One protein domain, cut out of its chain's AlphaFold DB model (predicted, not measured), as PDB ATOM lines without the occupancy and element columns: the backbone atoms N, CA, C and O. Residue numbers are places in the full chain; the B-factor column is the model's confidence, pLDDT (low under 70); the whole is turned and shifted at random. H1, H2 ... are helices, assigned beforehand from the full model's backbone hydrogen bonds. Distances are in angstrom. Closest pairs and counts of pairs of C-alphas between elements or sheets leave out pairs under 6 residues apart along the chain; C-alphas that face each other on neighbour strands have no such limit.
ATOM      1  N   CYS A 322      94.075 164.400 134.695       69.50
ATOM      2  CA  CYS A 322      94.770 163.190 134.257       69.50
ATOM      3  C   CYS A 322      96.273 163.455 134.041       69.50
ATOM      4  O   CYS A 322      96.761 163.450 132.912       69.50
ATOM      5  N   ALA A 323      97.014 163.675 135.134       75.19
ATOM      6  CA  ALA A 323      98.456 163.959 135.105       75.19
ATOM      7  C   ALA A 323      99.280 162.923 134.305       75.19
ATOM      8  O   ALA A 323     100.274 163.279 133.683       75.19
ATOM      9  N   TYR A 324      98.822 161.668 134.245       76.44
ATOM     10  CA  TYR A 324      99.439 160.596 133.455       76.44
ATOM     11  C   TYR A 324      99.474 160.887 131.939       76.44
ATOM     12  O   TYR A 324     100.440 160.535 131.267       76.44
ATOM     13  N   LEU A 325      98.472 161.593 131.390       77.69
ATOM     14  CA  LEU A 325      98.493 162.024 129.984       77.69
ATOM     15  C   LEU A 325      99.548 163.109 129.734       77.69
ATOM     16  O   LEU A 325     100.200 163.087 128.694       77.69
ATOM     17  N   LEU A 326      99.736 164.031 130.685       80.88
ATOM     18  CA  LEU A 326     100.793 165.044 130.613       80.88
ATOM     19  C   LEU A 326     102.179 164.398 130.746       80.88
ATOM     20  O   LEU A 326     103.079 164.741 129.994       80.88
ATOM     21  N   GLN A 327     102.323 163.425 131.647       84.25
ATOM     22  CA  GLN A 327     103.545 162.650 131.862       84.25
ATOM     23  C   GLN A 327     103.984 161.913 130.586       84.25
ATOM     24  O   GLN A 327     105.088 162.143 130.105       84.25
ATOM     25  N   ILE A 328     103.099 161.118 129.971       84.75
ATOM     26  CA  ILE A 328     103.383 160.449 128.687       84.75
ATOM     27  C   ILE A 328     103.652 161.469 127.570       84.75
ATOM     28  O   ILE A 328     104.490 161.227 126.704       84.75
ATOM     29  N   TRP A 329     102.965 162.615 127.566       83.88
ATOM     30  CA  TRP A 329     103.216 163.662 126.576       83.88
ATOM     31  C   TRP A 329     104.601 164.301 126.743       83.88
ATOM     32  O   TRP A 329     105.269 164.517 125.739       83.88
ATOM     33  N   ILE A 330     105.074 164.545 127.969       85.44
ATOM     34  CA  ILE A 330     106.455 164.990 128.207       85.44
ATOM     35  C   ILE A 330     107.425 163.915 127.699       85.44
ATOM     36  O   ILE A 330     108.266 164.222 126.859       85.44
ATOM     37  N   TRP A 331     107.231 162.653 128.086       86.75
ATOM     38  CA  TRP A 331     108.099 161.534 127.694       86.75
ATOM     39  C   TRP A 331     108.169 161.289 126.177       86.75
ATOM     40  O   TRP A 331     109.226 160.968 125.646       86.75
ATOM     41  N   GLU A 332     107.082 161.496 125.432       85.06
ATOM     42  CA  GLU A 332     107.116 161.431 123.965       85.06
ATOM     43  C   GLU A 332     107.856 162.622 123.326       85.06
ATOM     44  O   GLU A 332     108.466 162.477 122.265       85.06
ATOM     45  N   ARG A 333     107.782 163.818 123.928       85.06
ATOM     46  CA  ARG A 333     108.069 165.092 123.240       85.06
ATOM     47  C   ARG A 333     109.363 165.769 123.668       85.06
ATOM     48  O   ARG A 333     110.070 166.279 122.806       85.06
ATOM     49  N   PHE A 334     109.665 165.771 124.957       84.94
ATOM     50  CA  PHE A 334     110.822 166.436 125.553       84.94
ATOM     51  C   PHE A 334     111.960 165.424 125.720       84.94
ATOM     52  O   PHE A 334     111.658 164.254 125.965       84.94
ATOM     53  N   PRO A 335     113.235 165.826 125.569       77.81
ATOM     54  CA  PRO A 335     114.359 164.978 125.951       77.81
ATOM     55  C   PRO A 335     114.422 164.819 127.476       77.81
ATOM     56  O   PRO A 335     114.501 163.697 127.942       77.81
ATOM     57  N   VAL A 336     114.265 165.920 128.219       80.12
ATOM     58  CA  VAL A 336     114.401 166.017 129.685       80.12
ATOM     59  C   VAL A 336     113.336 165.228 130.455       80.12
ATOM     60  O   VAL A 336     112.136 165.382 130.198       80.12
ATOM     61  N   GLY A 337     113.766 164.491 131.485       77.06
ATOM     62  CA  GLY A 337     112.895 163.848 132.472       77.06
ATOM     63  C   GLY A 337     112.140 162.648 131.905       77.06
ATOM     64  O   GLY A 337     110.983 162.396 132.282       77.06
ATOM     65  N   ARG A 338     112.759 161.947 130.951       80.75
ATOM     66  CA  ARG A 338     112.140 160.914 130.123       80.75
ATOM     67  C   ARG A 338     112.746 159.545 130.471       80.75
ATOM     68  O   ARG A 338     113.761 159.185 129.883       80.75
ATOM     69  N   PRO A 339     112.060 158.734 131.308       81.50
ATOM     70  CA  PRO A 339     112.588 157.487 131.847       81.50
ATOM     71  C   PRO A 339     113.121 156.573 130.746       81.50
ATOM     72  O   PRO A 339     112.409 156.335 129.760       81.50
ATOM     73  N   TYR A 340     114.271 155.937 130.980       81.06
ATOM     74  CA  TYR A 340     114.695 154.774 130.209       81.06
ATOM     75  C   TYR A 340     113.513 153.828 129.970       81.06
ATOM     76  O   TYR A 340     112.794 153.421 130.888       81.06
ATOM     77  N   ARG A 341     113.316 153.461 128.708       83.94
ATOM     78  CA  ARG A 341     112.211 152.619 128.259       83.94
ATOM     79  C   ARG A 341     112.757 151.243 127.902       83.94
ATOM     80  O   ARG A 341     113.524 151.105 126.953       83.94
ATOM     81  N   GLY A 342     112.319 150.229 128.644       81.00
ATOM     82  CA  GLY A 342     112.619 148.829 128.363       81.00
ATOM     83  C   GLY A 342     112.005 148.328 127.046       81.00
ATOM     84  O   GLY A 342     111.283 149.059 126.365       81.00
ATOM     85  N   PRO A 343     112.270 147.063 126.670       82.94
ATOM     86  CA  PRO A 343     111.736 146.486 125.442       82.94
ATOM     87  C   PRO A 343     110.202 146.538 125.419       82.94
ATOM     88  O   PRO A 343     109.536 146.262 126.425       82.94
ATOM     89  N   ILE A 344     109.651 146.874 124.249       83.69
ATOM     90  CA  ILE A 344     108.211 146.821 123.988       83.69
ATOM     91  C   ILE A 344     107.776 145.350 124.060       83.69
ATOM     92  O   ILE A 344     108.316 144.497 123.357       83.69
ATOM     93  N   GLU A 345     106.801 145.048 124.913       84.25
ATOM     94  CA  GLU A 345     106.173 143.727 124.959       84.25
ATOM     95  C   GLU A 345     105.202 143.524 123.790       84.25
ATOM     96  O   GLU A 345     104.630 144.479 123.265       84.25
ATOM     97  N   ALA A 346     104.927 142.267 123.434       83.31
ATOM     98  CA  ALA A 346     103.803 141.959 122.557       83.31
ATOM     99  C   ALA A 346     102.486 142.459 123.181       83.31
ATOM    100  O   ALA A 346     102.230 142.257 124.371       83.31
ATOM    101  N   TRP A 347     101.638 143.105 122.380       86.50
ATOM    102  CA  TRP A 347     100.343 143.587 122.850       86.50
ATOM    103  C   TRP A 347      99.409 142.397 123.170       86.50
ATOM    104  O   TRP A 347      99.192 141.557 122.296       86.50
ATOM    105  N   PRO A 348      98.850 142.285 124.394       83.00
ATOM    106  CA  PRO A 348      98.197 141.053 124.851       83.00
ATOM    107  C   PRO A 348      96.739 140.878 124.389       83.00
ATOM    108  O   PRO A 348      96.118 139.872 124.732       83.00
ATOM    109  N   HIS A 349      96.172 141.827 123.634       83.38
ATOM    110  CA  HIS A 349      94.789 141.766 123.147       83.38
ATOM    111  C   HIS A 349      94.749 141.648 121.617       83.38
ATOM    112  O   HIS A 349      95.406 142.409 120.911       83.38
ATOM    113  N   ALA A 350      93.973 140.693 121.100       75.62
ATOM    114  CA  ALA A 350      93.891 140.406 119.664       75.62
ATOM    115  C   ALA A 350      92.749 141.148 118.939       75.62
ATOM    116  O   ALA A 350      92.675 141.115 117.711       75.62
ATOM    117  N   ASP A 351      91.836 141.789 119.673       83.19
ATOM    118  CA  ASP A 351      90.692 142.496 119.104       83.19
ATOM    119  C   ASP A 351      91.057 143.901 118.593       83.19
ATOM    120  O   ASP A 351      91.928 144.593 119.119       83.19
ATOM    121  N   ALA A 352      90.376 144.334 117.528       73.50
ATOM    122  CA  ALA A 352      90.684 145.598 116.859       73.50
ATOM    123  C   ALA A 352      90.260 146.846 117.658       73.50
ATOM    124  O   ALA A 352      90.792 147.929 117.412       73.50
ATOM    125  N   GLU A 353      89.321 146.706 118.599       75.00
ATOM    126  CA  GLU A 353      88.844 147.808 119.442       75.00
ATOM    127  C   GLU A 353      89.847 148.116 120.562       75.00
ATOM    128  O   GLU A 353      90.194 149.279 120.776       75.00
ATOM    129  N   SER A 354      90.407 147.079 121.190       81.94
ATOM    130  CA  SER A 354      91.472 147.171 122.193       81.94
ATOM    131  C   SER A 354      92.872 147.264 121.574       81.94
ATOM    132  O   SER A 354      93.822 146.748 122.150       81.94
ATOM    133  N   ARG A 355      93.054 147.906 120.412       84.62
ATOM    134  CA  ARG A 355      94.402 148.172 119.867       84.62
ATOM    135  C   ARG A 355      95.199 149.131 120.764       84.62
ATOM    136  O   ARG A 355      94.604 150.038 121.356       84.62
ATOM    137  N   PRO A 356      96.537 149.003 120.834       86.25
ATOM    138  CA  PRO A 356      97.344 149.832 121.713       86.25
ATOM    139  C   PRO A 356      97.316 151.304 121.292       86.25
ATOM    140  O   PRO A 356      97.104 151.663 120.131       86.25
ATOM    141  N   THR A 357      97.603 152.169 122.259       85.31
ATOM    142  CA  THR A 357      98.022 153.550 122.002       85.31
ATOM    143  C   THR A 357      99.508 153.678 122.323       85.31
ATOM    144  O   THR A 357     100.060 152.837 123.031       85.31
ATOM    145  N   VAL A 358     100.164 154.741 121.852       83.50
ATOM    146  CA  VAL A 358     101.616 154.942 122.042       83.50
ATOM    147  C   VAL A 358     102.034 154.961 123.523       83.50
ATOM    148  O   VAL A 358     103.148 154.561 123.846       83.50
ATOM    149  N   ALA A 359     101.112 155.278 124.439       85.69
ATOM    150  CA  ALA A 359     101.290 155.122 125.885       85.69
ATOM    151  C   ALA A 359     101.763 153.716 126.317       85.69
ATOM    152  O   ALA A 359     102.469 153.597 127.315       85.69
ATOM    153  N   PHE A 360     101.428 152.659 125.568       87.12
ATOM    154  CA  PHE A 360     101.880 151.292 125.846       87.12
ATOM    155  C   PHE A 360     103.406 151.130 125.746       87.12
ATOM    156  O   PHE A 360     103.978 150.345 126.499       87.12
ATOM    157  N   CYS A 361     104.086 151.930 124.915       85.38
ATOM    158  CA  CYS A 361     105.551 151.953 124.858       85.38
ATOM    159  C   CYS A 361     106.163 152.314 126.220       85.38
ATOM    160  O   CYS A 361     107.235 151.831 126.562       85.38
ATOM    161  N   TRP A 362     105.449 153.117 127.014       86.62
ATOM    162  CA  TRP A 362     105.842 153.598 128.338       86.62
ATOM    163  C   TRP A 362     105.282 152.732 129.482       86.62
ATOM    164  O   TRP A 362     105.264 153.160 130.635       86.62
ATOM    165  N   LYS A 363     104.831 151.501 129.186       85.56
ATOM    166  CA  LYS A 363     104.473 150.502 130.208       85.56
ATOM    167  C   LYS A 363     105.694 150.117 131.055       85.56
ATOM    168  O   LYS A 363     105.599 150.057 132.279       85.56
ATOM    169  N   ASN A 364     106.824 149.864 130.395       84.25
ATOM    170  CA  ASN A 364     108.039 149.314 130.997       84.25
ATOM    171  C   ASN A 364     109.109 150.403 131.134       84.25
ATOM    172  O   ASN A 364     110.099 150.415 130.404       84.25
ATOM    173  N   VAL A 365     108.881 151.341 132.053       84.25
ATOM    174  CA  VAL A 365     109.802 152.449 132.352       84.25
ATOM    175  C   VAL A 365     110.755 152.126 133.504       84.25
ATOM    176  O   VAL A 365     110.394 151.432 134.456       84.25
ATOM    177  N   GLY A 366     111.977 152.647 133.409       75.88
ATOM    178  CA  GLY A 366     113.007 152.580 134.437       75.88
ATOM    179  C   GLY A 366     112.593 153.294 135.724       75.88
ATOM    180  O   GLY A 366     111.828 154.261 135.721       75.88
ATOM    181  N   ALA A 367     113.097 152.801 136.855       72.75
ATOM    182  CA  ALA A 367     112.800 153.361 138.167       72.75
ATOM    183  C   ALA A 367     113.760 154.513 138.499       72.75
ATOM    184  O   ALA A 367     114.734 154.313 139.220       72.75
ATOM    185  N   VAL A 368     113.451 155.710 138.001       70.19
ATOM    186  CA  VAL A 368     114.146 156.960 138.352       70.19
ATOM    187  C   VAL A 368     114.013 157.216 139.863       70.19
ATOM    188  O   VAL A 368     112.895 157.222 140.390       70.19
ATOM    189  N   ARG A 369     115.130 157.407 140.580       68.12
ATOM    190  CA  ARG A 369     115.155 157.622 142.042       68.12
ATOM    191  C   ARG A 369     116.235 158.608 142.453       68.12
ATOM    192  O   ARG A 369     117.338 158.520 141.945       68.12
ATOM    193  N   GLY A 370     115.937 159.445 143.435       68.38
ATOM    194  CA  GLY A 370     116.917 160.294 144.105       68.38
ATOM    195  C   GLY A 370     116.255 161.441 144.848       68.38
ATOM    196  O   GLY A 370     115.021 161.462 144.933       68.38
ATOM    197  N   ASP A 371     117.039 162.398 145.351       72.06
ATOM    198  CA  ASP A 371     116.480 163.564 146.053       72.06
ATOM    199  C   ASP A 371     115.479 164.340 145.163       72.06
ATOM    200  O   ASP A 371     115.857 164.874 144.108       72.06
ATOM    201  N   PRO A 372     114.197 164.456 145.574       68.69
ATOM    202  CA  PRO A 372     113.197 165.189 144.811       68.69
ATOM    203  C   PRO A 372     113.522 166.675 144.631       68.69
ATOM    204  O   PRO A 372     113.080 167.255 143.640       68.69
ATOM    205  N   LEU A 373     114.262 167.307 145.552       67.62
ATOM    206  CA  LEU A 373     114.566 168.738 145.464       67.62
ATOM    207  C   LEU A 373     115.686 169.021 144.452       67.62
ATOM    208  O   LEU A 373     115.518 169.898 143.603       67.62
ATOM    209  N   ARG A 374     116.786 168.259 144.480       69.31
ATOM    210  CA  ARG A 374     117.867 168.283 143.481       69.31
ATOM    211  C   ARG A 374     117.308 168.011 142.090       69.31
ATOM    212  O   ARG A 374     117.516 168.816 141.188       69.31
ATOM    213  N   ARG A 375     116.506 166.952 141.932       72.31
ATOM    214  CA  ARG A 375     115.910 166.573 140.638       72.31
ATOM    215  C   ARG A 375     114.885 167.589 140.132       72.31
ATOM    216  O   ARG A 375     114.895 167.907 138.950       72.31
ATOM    217  N   TYR A 376     114.070 168.180 141.011       74.81
ATOM    218  CA  TYR A 376     113.207 169.308 140.638       74.81
ATOM    219  C   TYR A 376     114.021 170.509 140.134       74.81
ATOM    220  O   TYR A 376     113.634 171.128 139.150       74.81
ATOM    221  N   MET A 377     115.149 170.832 140.774       69.31
ATOM    222  CA  MET A 377     116.015 171.935 140.342       69.31
ATOM    223  C   MET A 377     116.692 171.630 138.999       69.31
ATOM    224  O   MET A 377     116.645 172.478 138.123       69.31
ATOM    225  N   HIS A 378     117.221 170.418 138.793       71.69
ATOM    226  CA  HIS A 378     117.796 170.008 137.504       71.69
ATOM    227  C   HIS A 378     116.762 170.116 136.371       71.69
ATOM    228  O   HIS A 378     116.984 170.855 135.421       71.69
ATOM    229  N   TYR A 379     115.569 169.526 136.516       77.31
ATOM    230  CA  TYR A 379     114.537 169.654 135.481       77.31
ATOM    231  C   TYR A 379     114.069 171.106 135.262       77.31
ATOM    232  O   TYR A 379     113.654 171.445 134.161       77.31
ATOM    233  N   MET A 380     114.119 171.979 136.276       75.56
ATOM    234  CA  MET A 380     113.840 173.417 136.118       75.56
ATOM    235  C   MET A 380     114.952 174.151 135.358       75.56
ATOM    236  O   MET A 380     114.662 175.085 134.615       75.56
ATOM    237  N   ASP A 381     116.210 173.760 135.560       72.56
ATOM    238  CA  ASP A 381     117.355 174.217 134.775       72.56
ATOM    239  C   ASP A 381     117.208 173.787 133.316       72.56
ATOM    240  O   ASP A 381     117.181 174.640 132.430       72.56
ATOM    241  N   ASP A 382     117.015 172.493 133.077       75.62
ATOM    242  CA  ASP A 382     116.978 171.934 131.732       75.62
ATOM    243  C   ASP A 382     115.736 172.400 130.947       75.62
ATOM    244  O   ASP A 382     115.841 172.701 129.763       75.62
ATOM    245  N   LEU A 383     114.555 172.521 131.576       80.38
ATOM    246  CA  LEU A 383     113.327 172.964 130.892       80.38
ATOM    247  C   LEU A 383     113.368 174.429 130.433       80.38
ATOM    248  O   LEU A 383     112.800 174.726 129.381       80.38
ATOM    249  N   ASP A 384     114.016 175.328 131.183       77.19
ATOM    250  CA  ASP A 384     114.198 176.731 130.765       77.19
ATOM    251  C   ASP A 384     115.193 176.857 129.596       77.19
ATOM    252  O   ASP A 384     115.101 177.794 128.804       77.19
ATOM    253  N   CYS A 385     116.084 175.874 129.459       74.25
ATOM    254  CA  CYS A 385     117.104 175.751 128.420       74.25
ATOM    255  C   CYS A 385     116.630 175.116 127.092       74.25
ATOM    256  O   CYS A 385     117.358 175.143 126.096       74.25
ATOM    257  N   ILE A 386     115.458 174.470 127.039       77.50
ATOM    258  CA  ILE A 386     115.053 173.703 125.846       77.50
ATOM    259  C   ILE A 386     114.685 174.620 124.675       77.50
ATOM    260  O   ILE A 386     113.677 175.333 124.675       77.50
ATOM    261  N   THR A 387     115.438 174.488 123.585       76.00
ATOM    262  CA  THR A 387     115.112 175.106 122.300       76.00
ATOM    263  C   THR A 387     113.970 174.367 121.590       76.00
ATOM    264  O   THR A 387     113.768 173.160 121.739       76.00
ATOM    265  N   GLN A 388     113.255 175.068 120.701       78.31
ATOM    266  CA  GLN A 388     112.174 174.477 119.894       78.31
ATOM    267  C   GLN A 388     112.630 173.258 119.058       78.31
ATOM    268  O   GLN A 388     111.791 172.434 118.689       78.31
ATOM    269  N   ASN A 389     113.929 173.157 118.753       77.94
ATOM    270  CA  ASN A 389     114.522 172.124 117.899       77.94
ATOM    271  C   ASN A 389     114.787 170.801 118.639       77.94
ATOM    272  O   ASN A 389     114.787 169.755 117.998       77.94
ATOM    273  N   GLN A 390     114.978 170.838 119.963       79.31
ATOM    274  CA  GLN A 390     115.163 169.642 120.800       79.31
ATOM    275  C   GLN A 390     113.833 168.917 121.104       79.31
ATOM    276  O   GLN A 390     113.844 167.772 121.548       79.31
ATOM    277  N   ILE A 391     112.680 169.553 120.854       82.94
ATOM    278  CA  ILE A 391     111.350 168.969 121.100       82.94
ATOM    279  C   ILE A 391     110.844 168.217 119.859       82.94
ATOM    280  O   ILE A 391     110.725 168.766 118.760       82.94
ATOM    281  N   PHE A 392     110.447 166.958 120.042       81.00
ATOM    282  CA  PHE A 392     109.931 166.094 118.981       81.00
ATOM    283  C   PHE A 392     108.465 166.416 118.642       81.00
ATOM    284  O   PHE A 392     107.537 165.799 119.160       81.00
ATOM    285  N   TRP A 393     108.223 167.375 117.747       75.44
ATOM    286  CA  TRP A 393     106.865 167.820 117.374       75.44
ATOM    287  C   TRP A 393     106.102 166.920 116.378       75.44
ATOM    288  O   TRP A 393     104.913 167.146 116.146       75.44
ATOM    289  N   THR A 394     106.743 165.932 115.744       67.44
ATOM    290  CA  THR A 394     106.146 165.151 114.637       67.44
ATOM    291  C   THR A 394     105.093 164.130 115.096       67.44
ATOM    292  O   THR A 394     105.099 163.708 116.250       67.44
ATOM    293  N   PRO A 395     104.164 163.681 114.227       66.88
ATOM    294  CA  PRO A 395     103.275 162.557 114.539       66.88
ATOM    295  C   PRO A 395     104.038 161.287 114.948       66.88
ATOM    296  O   PRO A 395     105.247 161.200 114.787       66.88
ATOM    297  N   TYR A 396     103.332 160.277 115.455       72.62
ATOM    298  CA  TYR A 396     103.921 158.998 115.863       72.62
ATOM    299  C   TYR A 396     104.397 158.180 114.644       72.62
ATOM    300  O   TYR A 396     103.668 157.330 114.146       72.62
ATOM    301  N   ASN A 397     105.585 158.501 114.119       66.75
ATOM    302  CA  ASN A 397     106.108 158.023 112.832       66.75
ATOM    303  C   ASN A 397     107.467 157.303 112.952       66.75
ATOM    304  O   ASN A 397     108.340 157.489 112.106       66.75
ATOM    305  N   ARG A 398     107.653 156.539 114.035       76.06
ATOM    306  CA  ARG A 398     108.838 155.703 114.288       76.06
ATOM    307  C   ARG A 398     108.565 154.269 113.854       76.06
ATOM    308  O   ARG A 398     107.503 153.745 114.175       76.06
ATOM    309  N   ASP A 399     109.558 153.640 113.242       73.38
ATOM    310  CA  ASP A 399     109.531 152.267 112.728       73.38
ATOM    311  C   ASP A 399     109.080 151.257 113.813       73.38
ATOM    312  O   ASP A 399     108.224 150.413 113.571       73.38
ATOM    313  N   GLU A 400     109.535 151.441 115.064       74.25
ATOM    314  CA  GLU A 400     109.112 150.681 116.265       74.25
ATOM    315  C   GLU A 400     107.592 150.668 116.542       74.25
ATOM    316  O   GLU A 400     107.121 149.895 117.377       74.25
ATOM    317  N   LEU A 401     106.821 151.566 115.920       77.38
ATOM    318  CA  LEU A 401     105.376 151.696 116.111       77.38
ATOM    319  C   LEU A 401     104.560 151.068 114.971       77.38
ATOM    320  O   LEU A 401     103.337 150.976 115.101       77.38
ATOM    321  N   GLU A 402     105.198 150.641 113.876       74.81
ATOM    322  CA  GLU A 402     104.509 150.011 112.743       74.81
ATOM    323  C   GLU A 402     104.008 148.606 113.125       74.81
ATOM    324  O   GLU A 402     102.823 148.307 112.951       74.81
ATOM    325  N   ASP A 403     104.859 147.804 113.776       75.06
ATOM    326  CA  ASP A 403     104.524 146.468 114.299       75.06
ATOM    327  C   ASP A 403     103.425 146.488 115.380       75.06
ATOM    328  O   ASP A 403     102.697 145.512 115.563       75.06
ATOM    329  N   LEU A 404     103.270 147.607 116.100       77.06
ATOM    330  CA  LEU A 404     102.304 147.743 117.196       77.06
ATOM    331  C   LEU A 404     100.840 147.868 116.736       77.06
ATOM    332  O   LEU A 404      99.950 147.814 117.583       77.06
ATOM    333  N   LEU A 405     100.570 148.058 115.436       81.50
ATOM    334  CA  LEU A 405      99.216 148.183 114.865       81.50
ATOM    335  C   LEU A 405      98.291 149.117 115.675       81.50
ATOM    336  O   LEU A 405      97.172 148.751 116.047       81.50
ATOM    337  N   LEU A 406      98.779 150.332 115.947       83.69
ATOM    338  CA  LEU A 406      98.126 151.331 116.800       83.69
ATOM    339  C   LEU A 406      96.629 151.542 116.494       83.69
ATOM    340  O   LEU A 406      96.166 151.467 115.351       83.69
ATOM    341  N   SER A 407      95.873 151.883 117.540       82.94
ATOM    342  CA  SER A 407      94.463 152.269 117.449       82.94
ATOM    343  C   SER A 407      94.251 153.429 116.469       82.94
ATOM    344  O   SER A 407      95.030 154.384 116.445       82.94
ATOM    345  N   GLU A 408      93.148 153.413 115.710       76.12
ATOM    346  CA  GLU A 408      92.799 154.508 114.789       76.12
ATOM    347  C   GLU A 408      92.711 155.880 115.481       76.12
ATOM    348  O   GLU A 408      92.925 156.920 114.855       76.12
ATOM    349  N   LEU A 409      92.419 155.901 116.786       73.75
ATOM    350  CA  LEU A 409      92.401 157.125 117.592       73.75
ATOM    351  C   LEU A 409      93.770 157.833 117.581       73.75
ATOM    352  O   LEU A 409      93.840 159.060 117.653       73.75
ATOM    353  N   CYS A 410      94.865 157.077 117.445       72.12
ATOM    354  CA  CYS A 410      96.218 157.614 117.345       72.12
ATOM    355  C   CYS A 410      96.524 158.245 115.977       72.12
ATOM    356  O   CYS A 410      97.465 159.037 115.903       72.12
ATOM    357  N   THR A 411      95.750 157.961 114.920       66.38
ATOM    358  CA  THR A 411      96.013 158.421 113.540       66.38
ATOM    359  C   THR A 411      94.956 159.382 112.970       66.38
ATOM    360  O   THR A 411      95.288 160.184 112.100       66.38
ATOM    361  N   ASP A 539     119.067 158.434 135.204       63.69
ATOM    362  CA  ASP A 539     118.496 157.848 134.002       63.69
ATOM    363  C   ASP A 539     119.502 157.855 132.848       63.69
ATOM    364  O   ASP A 539     119.806 158.901 132.277       63.69
ATOM    365  N   GLU A 540     119.949 156.659 132.468       61.31
ATOM    366  CA  GLU A 540     120.840 156.416 131.330       61.31
ATOM    367  C   GLU A 540     120.303 157.029 130.019       61.31
ATOM    368  O   GLU A 540     121.089 157.388 129.145       61.31
ATOM    369  N   TYR A 541     118.980 157.198 129.862       53.69
ATOM    370  CA  TYR A 541     118.416 157.842 128.672       53.69
ATOM    371  C   TYR A 541     118.562 159.373 128.678       53.69
ATOM    372  O   TYR A 541     118.923 159.948 127.643       53.69
ATOM    373  N   ASP A 542     118.303 160.034 129.811       63.19
ATOM    374  CA  ASP A 542     118.544 161.476 129.956       63.19
ATOM    375  C   ASP A 542     120.057 161.742 129.751       63.19
ATOM    376  O   ASP A 542     120.419 162.543 128.889       63.19
ATOM    377  N   ASP A 543     120.951 160.970 130.389       64.12
ATOM    378  CA  ASP A 543     122.413 161.083 130.207       64.12
ATOM    379  C   ASP A 543     122.844 160.949 128.729       64.12
ATOM    380  O   ASP A 543     123.588 161.785 128.204       64.12
ATOM    381  N   ILE A 544     122.351 159.921 128.023       59.19
ATOM    382  CA  ILE A 544     122.662 159.683 126.601       59.19
ATOM    383  C   ILE A 544     122.099 160.785 125.696       59.19
ATOM    384  O   ILE A 544     122.724 161.113 124.687       59.19
ATOM    385  N   THR A 545     120.934 161.360 126.011       54.16
ATOM    386  CA  THR A 545     120.338 162.419 125.175       54.16
ATOM    387  C   THR A 545     120.839 163.821 125.496       54.16
ATOM    388  O   THR A 545     120.768 164.685 124.624       54.16
ATOM    389  N   HIS A 546     121.416 164.040 126.677       60.03
ATOM    390  CA  HIS A 546     122.157 165.253 127.014       60.03
ATOM    391  C   HIS A 546     123.600 165.217 126.461       60.03
ATOM    392  O   HIS A 546     124.186 166.269 126.195       60.03
ATOM    393  N   ALA A 547     124.187 164.038 126.214       49.62
ATOM    394  CA  ALA A 547     125.535 163.899 125.653       49.62
ATOM    395  C   ALA A 547     125.692 164.595 124.279       49.62
ATOM    396  O   ALA A 547     125.156 164.157 123.263       49.62
ATOM    397  N   GLY A 548     126.455 165.695 124.242       50.47
ATOM    398  CA  GLY A 548     126.659 166.513 123.034       50.47
ATOM    399  C   GLY A 548     125.484 167.427 122.656       50.47
ATOM    400  O   GLY A 548     125.554 168.104 121.633       50.47
ATOM    401  N   VAL A 549     124.424 167.462 123.470       51.44
ATOM    402  CA  VAL A 549     123.229 168.316 123.302       51.44
ATOM    403  C   VAL A 549     122.977 169.179 124.554       51.44
ATOM    404  O   VAL A 549     121.981 169.900 124.608       51.44
ATOM    405  N   GLN A 550     123.894 169.126 125.535       47.78
ATOM    406  CA  GLN A 550     123.930 169.959 126.743       47.78
ATOM    407  C   GLN A 550     123.591 171.417 126.398       47.78
ATOM    408  O   GLN A 550     124.372 172.059 125.691       47.78
ATOM    409  N   PRO A 551     122.448 171.949 126.856       51.22
ATOM    410  CA  PRO A 551     122.166 173.361 126.689       51.22
ATOM    411  C   PRO A 551     123.040 174.182 127.643       51.22
ATOM    412  O   PRO A 551     123.440 173.710 128.713       51.22
ATOM    413  N   GLU A 552     123.352 175.419 127.262       50.69
ATOM    414  CA  GLU A 552     124.160 176.301 128.100       50.69
ATOM    415  C   GLU A 552     123.412 176.603 129.397       50.69
ATOM    416  O   GLU A 552     122.274 177.055 129.381       50.69
ATOM    417  N   ARG A 553     124.050 176.306 130.534       55.22
ATOM    418  CA  ARG A 553     123.424 176.241 131.861       55.22
ATOM    419  C   ARG A 553     122.456 177.413 132.090       55.22
ATOM    420  O   ARG A 553     122.905 178.551 132.216       55.22
ATOM    421  N   ALA A 554     121.158 177.144 132.255       55.94
ATOM    422  CA  ALA A 554     120.112 178.168 132.392       55.94
ATOM    423  C   ALA A 554     120.413 179.347 133.353       55.94
ATOM    424  O   ALA A 554     119.917 180.444 133.086       55.94
ATOM    425  N   PRO A 555     121.166 179.213 134.470       52.19
ATOM    426  CA  PRO A 555     121.578 180.356 135.284       52.19
ATOM    427  C   PRO A 555     122.469 181.353 134.527       52.19
ATOM    428  O   PRO A 555     122.312 182.553 134.736       52.19
ATOM    429  N   LEU A 556     123.351 180.880 133.636       56.75
ATOM    430  CA  LEU A 556     124.220 181.703 132.792       56.75
ATOM    431  C   LEU A 556     123.418 182.400 131.688       56.75
ATOM    432  O   LEU A 556     123.484 183.622 131.596       56.75
ATOM    433  N   GLU A 557     122.587 181.669 130.934       60.25
ATOM    434  CA  GLU A 557     121.702 182.264 129.917       60.25
ATOM    435  C   GLU A 557     120.796 183.345 130.528       60.25
ATOM    436  O   GLU A 557     120.717 184.469 130.027       60.25
ATOM    437  N   ASN A 558     120.159 183.050 131.670       57.47
ATOM    438  CA  ASN A 558     119.327 184.025 132.375       57.47
ATOM    439  C   ASN A 558     120.148 185.191 132.946       57.47
ATOM    440  O   ASN A 558     119.638 186.312 132.997       57.47
ATOM    441  N   TYR A 559     121.386 184.972 133.398       57.75
ATOM    442  CA  TYR A 559     122.275 186.049 133.846       57.75
ATOM    443  C   TYR A 559     122.651 186.966 132.675       57.75
ATOM    444  O   TYR A 559     122.447 188.175 132.773       57.75
ATOM    445  N   MET A 560     123.098 186.409 131.547       61.84
ATOM    446  CA  MET A 560     123.431 187.164 130.336       61.84
ATOM    447  C   MET A 560     122.217 187.931 129.807       61.84
ATOM    448  O   MET A 560     122.317 189.129 129.557       61.84
ATOM    449  N   ALA A 561     121.041 187.300 129.730       65.88
ATOM    450  CA  ALA A 561     119.801 187.968 129.337       65.88
ATOM    451  C   ALA A 561     119.426 189.126 130.285       65.88
ATOM    452  O   ALA A 561     118.953 190.167 129.826       65.88
ATOM    453  N   GLN A 562     119.673 188.989 131.594       60.88
ATOM    454  CA  GLN A 562     119.482 190.073 132.563       60.88
ATOM    455  C   GLN A 562     120.498 191.205 132.393       60.88
ATOM    456  O   GLN A 562     120.082 192.362 132.409       60.88
ATOM    457  N   GLN A 563     121.792 190.914 132.204       64.94
ATOM    458  CA  GLN A 563     122.794 191.966 131.988       64.94
ATOM    459  C   GLN A 563     122.564 192.686 130.656       64.94
ATOM    460  O   GLN A 563     122.570 193.909 130.624       64.94
ATOM    461  N   LEU A 564     122.242 191.966 129.577       71.38
ATOM    462  CA  LEU A 564     121.881 192.568 128.289       71.38
ATOM    463  C   LEU A 564     120.624 193.444 128.398       71.38
ATOM    464  O   LEU A 564     120.607 194.556 127.876       71.38
ATOM    465  N   ALA A 565     119.586 193.001 129.118       66.00
ATOM    466  CA  ALA A 565     118.388 193.812 129.356       66.00
ATOM    467  C   ALA A 565     118.666 195.042 130.243       66.00
ATOM    468  O   ALA A 565     118.074 196.105 130.025       66.00
ATOM    469  N   ARG A 566     119.571 194.912 131.221       70.44
ATOM    470  CA  ARG A 566     120.050 196.002 132.078       70.44
ATOM    471  C   ARG A 566     120.811 197.043 131.248       70.44
ATOM    472  O   ARG A 566     120.347 198.179 131.163       70.44
ATOM    473  N   LEU A 567     121.878 196.628 130.564       69.81
ATOM    474  CA  LEU A 567     122.727 197.468 129.713       69.81
ATOM    475  C   LEU A 567     121.926 198.143 128.594       69.81
ATOM    476  O   LEU A 567     122.080 199.338 128.362       69.81
ATOM    477  N   ALA A 568     120.998 197.433 127.943       71.00
ATOM    478  CA  ALA A 568     120.126 198.025 126.927       71.00
ATOM    479  C   ALA A 568     119.203 199.115 127.502       71.00
ATOM    480  O   ALA A 568     118.916 200.108 126.830       71.00
ATOM    481  N   ASN A 569     118.738 198.968 128.747       70.56
ATOM    482  CA  ASN A 569     117.947 199.999 129.413       70.56
ATOM    483  C   ASN A 569     118.810 201.172 129.913       70.56
ATOM    484  O   ASN A 569     118.369 202.315 129.807       70.56
ATOM    485  N   GLU A 570     120.020 200.914 130.408       71.25
ATOM    486  CA  GLU A 570     120.994 201.936 130.818       71.25
ATOM    487  C   GLU A 570     121.456 202.767 129.611       71.25
ATOM    488  O   GLU A 570     121.321 203.990 129.637       71.25
ATOM    489  N   ALA A 571     121.825 202.131 128.494       70.88
ATOM    490  CA  ALA A 571     122.119 202.794 127.224       70.88
ATOM    491  C   ALA A 571     120.930 203.628 126.714       70.88
ATOM    492  O   ALA A 571     121.087 204.790 126.340       70.88
ATOM    493  N   ARG A 572     119.702 203.085 126.754       71.06
ATOM    494  CA  ARG A 572     118.478 203.819 126.378       71.06
ATOM    495  C   ARG A 572     118.239 205.044 127.271       71.06
ATOM    496  O   ARG A 572     117.742 206.060 126.785       71.06
ATOM    497  N   VAL A 573     118.571 204.964 128.560       75.12
ATOM    498  CA  VAL A 573     118.508 206.095 129.501       75.12
ATOM    499  C   VAL A 573     119.606 207.117 129.188       75.12
ATOM    500  O   VAL A 573     119.291 208.300 129.065       75.12
ATOM    501  N   ALA A 574     120.850 206.687 128.963       71.56
ATOM    502  CA  ALA A 574     121.960 207.562 128.585       71.56
ATOM    503  C   ALA A 574     121.676 208.327 127.278       71.56
ATOM    504  O   ALA A 574     121.829 209.546 127.241       71.56
ATOM    505  N   ILE A 575     121.156 207.651 126.246       74.75
ATOM    506  CA  ILE A 575     120.731 208.258 124.970       74.75
ATOM    507  C   ILE A 575     119.578 209.254 125.180       74.75
ATOM    508  O   ILE A 575     119.601 210.356 124.629       74.75
ATOM    509  N   ALA A 576     118.584 208.914 126.008       71.56
ATOM    510  CA  ALA A 576     117.481 209.824 126.314       71.56
ATOM    511  C   ALA A 576     117.968 211.105 127.017       71.56
ATOM    512  O   ALA A 576     117.554 212.202 126.638       71.56
ATOM    513  N   HIS A 577     118.887 210.992 127.980       65.88
ATOM    514  CA  HIS A 577     119.501 212.153 128.631       65.88
ATOM    515  C   HIS A 577     120.424 212.942 127.690       65.88
ATOM    516  O   HIS A 577     120.387 214.173 127.713       65.88
ATOM    517  N   ALA A 578     121.172 212.268 126.811       59.94
ATOM    518  CA  ALA A 578     122.000 212.904 125.787       59.94
ATOM    519  C   ALA A 578     121.180 213.783 124.826       59.94
ATOM    520  O   ALA A 578     121.614 214.870 124.454       59.94
TER     521      ALA A 578
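AT A GLANCE: This is residues 322 to 411 and 539 to 578 of the 688 residues of the protein "PMD domain-containing protein" of Panicum miliaceum (UniProt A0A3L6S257). A long helix, H5, sticks out with residues 559 to 578 from a body made largely of loops, in which the shorter helices H1 to H4 are scattered. The printed part has 130 residues, with helices H1, H2, H3, H4, H5 in chain order and no named strand; it is all helix by class, though 62 residues are in named elements. It is only just loose, close to extended, with a radius of gyration of the C-alphas of 21.0 A and spans of 78 by 34 by 30 A.

IN THESE COORDINATES: H5, residues 554 to 578, is 35.4 A long and ends at C-alpha 578 (122.000, 212.904, 125.787). H3 is residues 372 to 385, 19.9 A; H4 540 to 546, 9.9 A; H2 358 to 362, 7.7 A; H1 323 to 333, 15.3 A, from C-alpha 323 (98.456, 163.959, 135.105).

HOW THE PARTS SIT: H5, with residues 554 to 555 alone, touches H3, the closest C-alphas being Asp 381 and Ala 554, 5.4 A; they run the same way at a steep tilt of 50 degrees. H1 and H2 are close but not clearly touching, the closest C-alphas being Ile 328 and Ala 359, 6.4 A. H4 touches no helix. Every O i to N i+4 pair is within hydrogen-bond range in H1, H4 and H5, 9 of 10 in H3 and 0 of 1 in H2, where 2 of 2 O i to N i+3 pairs are.

THE WHOLE: Residues 412 to 538 are cut out, with C-alphas 411 and 539 30.4 A apart. The link H1 to H2 is long, 24 residues. Confidence is low at residues 539 to 563, among others.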